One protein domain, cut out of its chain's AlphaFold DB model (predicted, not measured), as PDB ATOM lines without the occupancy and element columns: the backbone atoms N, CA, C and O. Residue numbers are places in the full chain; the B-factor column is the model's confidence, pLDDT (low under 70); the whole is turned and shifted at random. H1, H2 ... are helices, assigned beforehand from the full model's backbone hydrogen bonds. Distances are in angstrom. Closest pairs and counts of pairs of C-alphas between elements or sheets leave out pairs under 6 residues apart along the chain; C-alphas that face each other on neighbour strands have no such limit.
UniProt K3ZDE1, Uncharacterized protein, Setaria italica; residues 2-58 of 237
ATOM      1  N   VAL A   2      31.404  28.433 -60.119       33.06
ATOM      2  CA  VAL A   2      31.298  29.853 -60.480       33.06
ATOM      3  C   VAL A   2      30.372  29.900 -61.686       33.06
ATOM      4  O   VAL A   2      30.770  29.511 -62.779       33.06
ATOM      5  N   VAL A   3      29.120  30.304 -61.474       40.03
ATOM      6  CA  VAL A   3      28.198  30.621 -62.568       40.03
ATOM      7  C   VAL A   3      28.699  31.933 -63.165       40.03
ATOM      8  O   VAL A   3      28.276  33.017 -62.775       40.03
ATOM      9  N   VAL A   4      29.708  31.847 -64.033       45.81
ATOM     10  CA  VAL A   4      30.097  32.972 -64.880       45.81
ATOM     11  C   VAL A   4      28.905  33.205 -65.798       45.81
ATOM     12  O   VAL A   4      28.577  32.348 -66.615       45.81
ATOM     13  N   SER A   5      28.202  34.319 -65.611       54.56
ATOM     14  CA  SER A   5      27.124  34.733 -66.505       54.56
ATOM     15  C   SER A   5      27.725  35.093 -67.858       54.56
ATOM     16  O   SER A   5      28.130  36.228 -68.096       54.56
ATOM     17  N   ILE A   6      27.814  34.095 -68.730       59.88
ATOM     18  CA  ILE A   6      28.196  34.230 -70.133       59.88
ATOM     19  C   ILE A   6      26.957  34.758 -70.854       59.88
ATOM     20  O   ILE A   6      26.168  34.006 -71.410       59.88
ATOM     21  N   SER A   7      26.681  36.049 -70.710       57.41
ATOM     22  CA  SER A   7      25.592  36.690 -71.442       57.41
ATOM     23  C   SER A   7      26.160  37.440 -72.641       57.41
ATOM     24  O   SER A   7      27.152  38.154 -72.473       57.41
ATOM     25  N   PRO A   8      25.546  37.324 -73.830       58.38
ATOM     26  CA  PRO A   8      25.988  38.064 -75.002       58.38
ATOM     27  C   PRO A   8      25.862  39.571 -74.751       58.38
ATOM     28  O   PRO A   8      24.827  40.067 -74.302       58.38
ATOM     29  N   SER A   9      26.939  40.306 -75.022       61.41
ATOM     30  CA  SER A   9      27.079  41.732 -74.707       61.41
ATOM     31  C   SER A   9      26.272  42.660 -75.626       61.41
ATOM     32  O   SER A   9      26.140  43.842 -75.314       61.41
ATOM     33  N   ASN A  10      25.709  42.149 -76.730       61.28
ATOM     34  CA  ASN A  10      25.035  42.955 -77.757       61.28
ATOM     35  C   ASN A  10      23.495  42.976 -77.660       61.28
ATOM     36  O   ASN A  10      22.848  43.685 -78.433       61.28
ATOM     37  N   VAL A  11      22.887  42.230 -76.729       64.31
ATOM     38  CA  VAL A  11      21.426  42.073 -76.698       64.31
ATOM     39  C   VAL A  11      20.771  43.131 -75.815       64.31
ATOM     40  O   VAL A  11      21.057  43.262 -74.624       64.31
ATOM     41  N   ASN A  12      19.825  43.875 -76.392       71.56
ATOM     42  CA  ASN A  12      19.039  44.868 -75.669       71.56
ATOM     43  C   ASN A  12      17.995  44.193 -74.760       71.56
ATOM     44  O   ASN A  12      16.841  44.003 -75.142       71.56
ATOM     45  N   ARG A  13      18.414  43.861 -73.532       66.25
ATOM     46  CA  ARG A  13      17.610  43.169 -72.506       66.25
ATOM     47  C   ARG A  13      16.264  43.823 -72.193       66.25
ATOM     48  O   ARG A  13      15.342  43.143 -71.774       66.25
ATOM     49  N   SER A  14      16.122  45.129 -72.426       68.88
ATOM     50  CA  SER A  14      14.887  45.867 -72.121       68.88
ATOM     51  C   SER A  14      13.681  45.488 -72.994       68.88
ATOM     52  O   SER A  14      12.562  45.890 -72.682       68.88
ATOM     53  N   LYS A  15      13.899  44.747 -74.088       78.12
ATOM     54  CA  LYS A  15      12.854  44.340 -75.040       78.12
ATOM     55  C   LYS A  15      12.570  42.842 -75.048       78.12
ATOM     56  O   LYS A  15      11.665  42.431 -75.766       78.12
ATOM     57  N   LEU A  16      13.341  42.054 -74.303       73.56
ATOM     58  CA  LEU A  16      13.187  40.607 -74.274       73.56
ATOM     59  C   LEU A  16      12.208  40.183 -73.188       73.56
ATOM     60  O   LEU A  16      12.175  40.737 -72.088       73.56
ATOM     61  N   THR A  17      11.430  39.161 -73.504       83.19
ATOM     62  CA  THR A  17      10.691  38.393 -72.511       83.19
ATOM     63  C   THR A  17      11.660  37.601 -71.630       83.19
ATOM     64  O   THR A  17      12.794  37.304 -72.013       83.19
ATOM     65  N   GLN A  18      11.197  37.228 -70.437       78.69
ATOM     66  CA  GLN A  18      11.974  36.407 -69.504       78.69
ATOM     67  C   GLN A  18      12.400  35.066 -70.125       78.69
ATOM     68  O   GLN A  18      13.492  34.577 -69.845       78.69
ATOM     69  N   GLU A  19      11.554  34.489 -70.982       80.50
ATOM     70  CA  GLU A  19      11.861  33.231 -71.666       80.50
ATOM     71  C   GLU A  19      12.943  33.422 -72.733       80.50
ATOM     72  O   GLU A  19      13.911  32.670 -72.767       80.50
ATOM     73  N   GLU A  20      12.861  34.482 -73.541       82.44
ATOM     74  CA  GLU A  20      13.901  34.790 -74.531       82.44
ATOM     75  C   GLU A  20      15.262  35.051 -73.865       82.44
ATOM     76  O   GLU A  20      16.298  34.632 -74.385       82.44
ATOM     77  N   GLU A  21      15.285  35.705 -72.697       81.94
ATOM     78  CA  GLU A  21      16.523  35.920 -71.937       81.94
ATOM     79  C   GLU A  21      17.119  34.589 -71.451       81.94
ATOM     80  O   GLU A  21      18.327  34.366 -71.573       81.94
ATOM     81  N   LYS A  22      16.269  33.675 -70.968       82.69
ATOM     82  CA  LYS A  22      16.675  32.328 -70.555       82.69
ATOM     83  C   LYS A  22      17.216  31.519 -71.736       82.69
ATOM     84  O   LYS A  22      18.274  30.903 -71.605       82.69
ATOM     85  N   CYS A  23      16.557  31.561 -72.896       83.81
ATOM     86  CA  CYS A  23      17.030  30.900 -74.115       83.81
ATOM     87  C   CYS A  23      18.404  31.418 -74.548       83.81
ATOM     88  O   CYS A  23      19.290  30.619 -74.839       83.81
ATOM     89  N   LEU A  24      18.619  32.736 -74.540       83.56
ATOM     90  CA  LEU A  24      19.924  33.315 -74.873       83.56
ATOM     91  C   LEU A  24      21.020  32.889 -73.900       83.56
ATOM     92  O   LEU A  24      22.149  32.640 -74.317       83.56
ATOM     93  N   GLN A  25      20.703  32.808 -72.608       82.94
ATOM     94  CA  GLN A  25      21.665  32.384 -71.599       82.94
ATOM     95  C   GLN A  25      22.040  30.908 -71.758       82.94
ATOM     96  O   GLN A  25      23.222  30.571 -71.684       82.94
ATOM     97  N   LEU A  26      21.058  30.039 -72.007       85.62
ATOM     98  CA  LEU A  26      21.297  28.620 -72.270       85.62
ATOM     99  C   LEU A  26      22.086  28.416 -73.564       85.62
ATOM    100  O   LEU A  26      23.042  27.644 -73.570       85.62
ATOM    101  N   ASN A  27      21.746  29.149 -74.625       86.44
ATOM    102  CA  ASN A  27      22.488  29.114 -75.882       86.44
ATOM    103  C   ASN A  27      23.948  29.532 -75.670       86.44
ATOM    104  O   ASN A  27      24.858  28.803 -76.040       86.44
ATOM    105  N   ALA A  28      24.188  30.646 -74.970       82.75
ATOM    106  CA  ALA A  28      25.542  31.112 -74.682       82.75
ATOM    107  C   ALA A  28      26.348  30.119 -73.823       82.75
ATOM    108  O   ALA A  28      27.546  29.935 -74.050       82.75
ATOM    109  N   GLN A  29      25.706  29.449 -72.859       84.00
ATOM    110  CA  GLN A  29      26.339  28.375 -72.091       84.00
ATOM    111  C   GLN A  29      26.681  27.166 -72.967       84.00
ATOM    112  O   GLN A  29      27.801  26.662 -72.882       84.00
ATOM    113  N   ALA A  30      25.755  26.724 -73.815       86.56
ATOM    114  CA  ALA A  30      25.971  25.606 -74.727       86.56
ATOM    115  C   ALA A  30      27.109  25.905 -75.713       86.56
ATOM    116  O   ALA A  30      28.036  25.106 -75.834       86.56
ATOM    117  N   SER A  31      27.113  27.090 -76.328       86.19
ATOM    118  CA  SER A  31      28.184  27.536 -77.220       86.19
ATOM    119  C   SER A  31      29.535  27.570 -76.517       86.19
ATOM    120  O   SER A  31      30.519  27.083 -77.062       86.19
ATOM    121  N   TYR A  32      29.596  28.089 -75.287       85.75
ATOM    122  CA  TYR A  32      30.839  28.122 -74.514       85.75
ATOM    123  C   TYR A  32      31.403  26.720 -74.262       85.75
ATOM    124  O   TYR A  32      32.606  26.504 -74.414       85.75
ATOM    125  N   VAL A  33      30.548  25.769 -73.878       87.06
ATOM    126  CA  VAL A  33      30.960  24.379 -73.645       87.06
ATOM    127  C   VAL A  33      31.444  23.736 -74.940       87.06
ATOM    128  O   VAL A  33      32.504  23.114 -74.931       87.06
ATOM    129  N   LEU A  34      30.712  23.923 -76.043       86.81
ATOM    130  CA  LEU A  34      31.092  23.396 -77.351       86.81
ATOM    131  C   LEU A  34      32.449  23.953 -77.786       86.81
ATOM    132  O   LEU A  34      33.368  23.174 -77.990       86.81
ATOM    133  N   ILE A  35      32.620  25.277 -77.808       84.75
ATOM    134  CA  ILE A  35      33.876  25.939 -78.197       84.75
ATOM    135  C   ILE A  35      35.059  25.437 -77.359       84.75
ATOM    136  O   ILE A  35      36.126  25.163 -77.894       84.75
ATOM    137  N   ARG A  36      34.878  25.280 -76.041       84.81
ATOM    138  CA  ARG A  36      35.937  24.794 -75.139       84.81
ATOM    139  C   ARG A  36      36.312  23.329 -75.347       84.81
ATOM    140  O   ARG A  36      37.394  22.939 -74.918       84.81
ATOM    141  N   ALA A  37      35.419  22.529 -75.919       87.88
ATOM    142  CA  ALA A  37      35.661  21.119 -76.195       87.88
ATOM    143  C   ALA A  37      36.361  20.886 -77.544       87.88
ATOM    144  O   ALA A  37      36.900  19.801 -77.760       87.88
ATOM    145  N   LEU A  38      36.350  21.875 -78.442       86.50
ATOM    146  CA  LEU A  38      36.985  21.775 -79.752       86.50
ATOM    147  C   LEU A  38      38.500  21.963 -79.656       86.50
ATOM    148  O   LEU A  38      39.002  22.733 -78.837       86.50
ATOM    149  N   SER A  39      39.235  21.254 -80.516       87.62
ATOM    150  CA  SER A  39      40.641  21.564 -80.769       87.62
ATOM    151  C   SER A  39      40.754  22.872 -81.545       87.62
ATOM    152  O   SER A  39      39.854  23.209 -82.310       87.62
ATOM    153  N   GLU A  40      41.880  23.564 -81.387       87.88
ATOM    154  CA  GLU A  40      42.183  24.834 -82.063       87.88
ATOM    155  C   GLU A  40      41.956  24.736 -83.580       87.88
ATOM    156  O   GLU A  40      41.111  25.447 -84.104       87.88
ATOM    157  N   ASP A  41      42.521  23.715 -84.233       84.94
ATOM    158  CA  ASP A  41      42.342  23.486 -85.677       84.94
ATOM    159  C   ASP A  41      40.872  23.338 -86.120       84.94
ATOM    160  O   ASP A  41      40.505  23.696 -87.238       84.94
ATOM    161  N   VAL A  42      40.014  22.767 -85.265       85.75
ATOM    162  CA  VAL A  42      38.585  22.569 -85.573       85.75
ATOM    163  C   VAL A  42      37.805  23.842 -85.282       85.75
ATOM    164  O   VAL A  42      36.860  24.157 -85.999       85.75
ATOM    165  N   LEU A  43      38.191  24.578 -84.241       84.88
ATOM    166  CA  LEU A  43      37.604  25.869 -83.926       84.88
ATOM    167  C   LEU A  43      37.887  26.880 -85.041       84.88
ATOM    168  O   LEU A  43      36.952  27.538 -85.481       84.88
ATOM    169  N   ASP A  44      39.121  26.940 -85.534       83.00
ATOM    170  CA  ASP A  44      39.528  27.817 -86.636       83.00
ATOM    171  C   ASP A  44      38.800  27.456 -87.938       83.00
ATOM    172  O   ASP A  44      38.374  28.329 -88.682       83.00
ATOM    173  N   ALA A  45      38.556  26.166 -88.185       81.44
ATOM    174  CA  ALA A  45      37.761  25.725 -89.331       81.44
ATOM    175  C   ALA A  45      36.269  26.104 -89.231       81.44
ATOM    176  O   ALA A  45      35.579  26.152 -90.249       81.44
ATOM    177  N   ILE A  46      35.749  26.322 -88.019       79.94
ATOM    178  CA  ILE A  46      34.356  26.736 -87.782       79.94
ATOM    179  C   ILE A  46      34.243  28.264 -87.751       79.94
ATOM    180  O   ILE A  46      33.237  28.820 -88.192       79.94
ATOM    181  N   MET A  47      35.244  28.954 -87.213       75.31
ATOM    182  CA  MET A  47      35.299  30.409 -87.162       75.31
ATOM    183  C   MET A  47      36.044  30.928 -88.393       75.31
ATOM    184  O   MET A  47      37.235  31.209 -88.319       75.31
ATOM    185  N   ASP A  48      35.336  31.047 -89.517       67.00
ATOM    186  CA  ASP A  48      35.880  31.667 -90.731       67.00
ATOM    187  C   ASP A  48      36.414  33.074 -90.396       67.00
ATOM    188  O   ASP A  48      35.686  33.899 -89.838       67.00
ATOM    189  N   GLU A  49      37.687  33.348 -90.709       59.75
ATOM    190  CA  GLU A  49      38.374  34.591 -90.304       59.75
ATOM    191  C   GLU A  49      37.768  35.866 -90.930       59.75
ATOM    192  O   GLU A  49      38.025  36.974 -90.452       59.75
ATOM    193  N   ASP A  50      36.957  35.715 -91.982       64.06
ATOM    194  CA  ASP A  50      36.436  36.815 -92.799       64.06
ATOM    195  C   ASP A  50      35.027  37.296 -92.396       64.06
ATOM    196  O   ASP A  50      34.609  38.379 -92.822       64.06
ATOM    197  N   ASP A  51      34.305  36.548 -91.556       58.78
ATOM    198  CA  ASP A  51      32.992  36.961 -91.061       58.78
ATOM    199  C   ASP A  51      33.132  37.663 -89.702       58.78
ATOM    200  O   ASP A  51      33.650  37.111 -88.730       58.78
ATOM    201  N   ASP A  52      32.641  38.907 -89.636       59.34
ATOM    202  CA  ASP A  52      32.465  39.684 -88.402       59.34
ATOM    203  C   ASP A  52      31.993  38.763 -87.263       59.34
ATOM    204  O   ASP A  52      31.024  38.027 -87.457       59.34
ATOM    205  N   TYR A  53      32.718  38.809 -86.133       56.91
ATOM    206  CA  TYR A  53      32.803  37.958 -84.920       56.91
ATOM    207  C   TYR A  53      31.467  37.568 -84.229       56.91
ATOM    208  O   TYR A  53      31.358  37.432 -83.008       56.91
ATOM    209  N   HIS A  54      30.386  37.457 -84.981       53.69
ATOM    210  CA  HIS A  54      29.010  37.587 -84.537       53.69
ATOM    211  C   HIS A  54      28.085  36.549 -85.175       53.69
ATOM    212  O   HIS A  54      27.026  36.282 -84.608       53.69
ATOM    213  N   THR A  55      28.476  35.905 -86.280       54.62
ATOM    214  CA  THR A  55      27.581  34.979 -86.995       54.62
ATOM    215  C   THR A  55      27.594  33.549 -86.434       54.62
ATOM    216  O   THR A  55      26.594  32.847 -86.562       54.62
ATOM    217  N   ASN A  56      28.664  33.116 -85.745       56.34
ATOM    218  CA  ASN A  56      28.884  31.687 -85.453       56.34
ATOM    219  C   ASN A  56      28.992  31.291 -83.968       56.34
ATOM    220  O   ASN A  56      29.522  30.238 -83.623       56.34
ATOM    221  N   HIS A  57      28.477  32.121 -83.057       68.38
ATOM    222  CA  HIS A  57      28.437  31.796 -81.622       68.38
ATOM    223  C   HIS A  57      27.139  31.122 -81.178       68.38
ATOM    224  O   HIS A  57      26.911  30.963 -79.980       68.38
ATOM    225  N   ASP A  58      26.276  30.746 -82.114       80.50
ATOM    226  CA  ASP A  58      25.069  29.996 -81.806       80.50
ATOM    227  C   ASP A  58      25.377  28.495 -81.695       80.50
ATOM    228  O   ASP A  58      26.037  27.917 -82.563       80.50
TER     229      ASP A  58
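What this domain is: This is residues 2 to 58 of the 237 residues of an uncharacterized protein of Setaria italica (UniProt K3ZDE1). One long helix, H1, makes the longest axis; a short helix, H2, turns back at its far end, and two long loops complete a loose frame. The first loop, residues 2 to 17, crosses H1 near residue 6 and bends round to its start; the last, residues 47 to 58, folds back from H2 toward the middle of H1. The printed part has 57 residues, with H1 then H2 along the chain and no named strand: all helix, though only 27 residues are in named elements. It is loose, with a radius of gyration of the C-alphas of 13.0 A, and flat, spanning 37 by 28 by 15 A.

How they stand to each other: Start at H1, residues 18 to 37, and look next at H2, residues 40 to 46. They are close but not clearly touching; their closest C-alphas, of Ile 35 and Leu 43, are 6.8 A apart. They run opposite ways at a steep tilt of 46 degrees. In H1 and H2 every O i to N i+4 pair is within hydrogen-bond range.

Where its parts are: Find C-alpha 18 at (11.974, 36.407, -69.504); from there H1 runs 29.0 A to C-alpha 37. H2 ends at C-alpha 46, (34.356, 26.736, -87.782).

The domain as a whole: The farthest C-alphas, of Ser 14 and Asp 41, are 37.9 A apart. The H1 to H2 link is tight, and the printed part has no cut. Look for pLDDT under 70 at residues 2 to 11, 13 to 14 and 48 to 57.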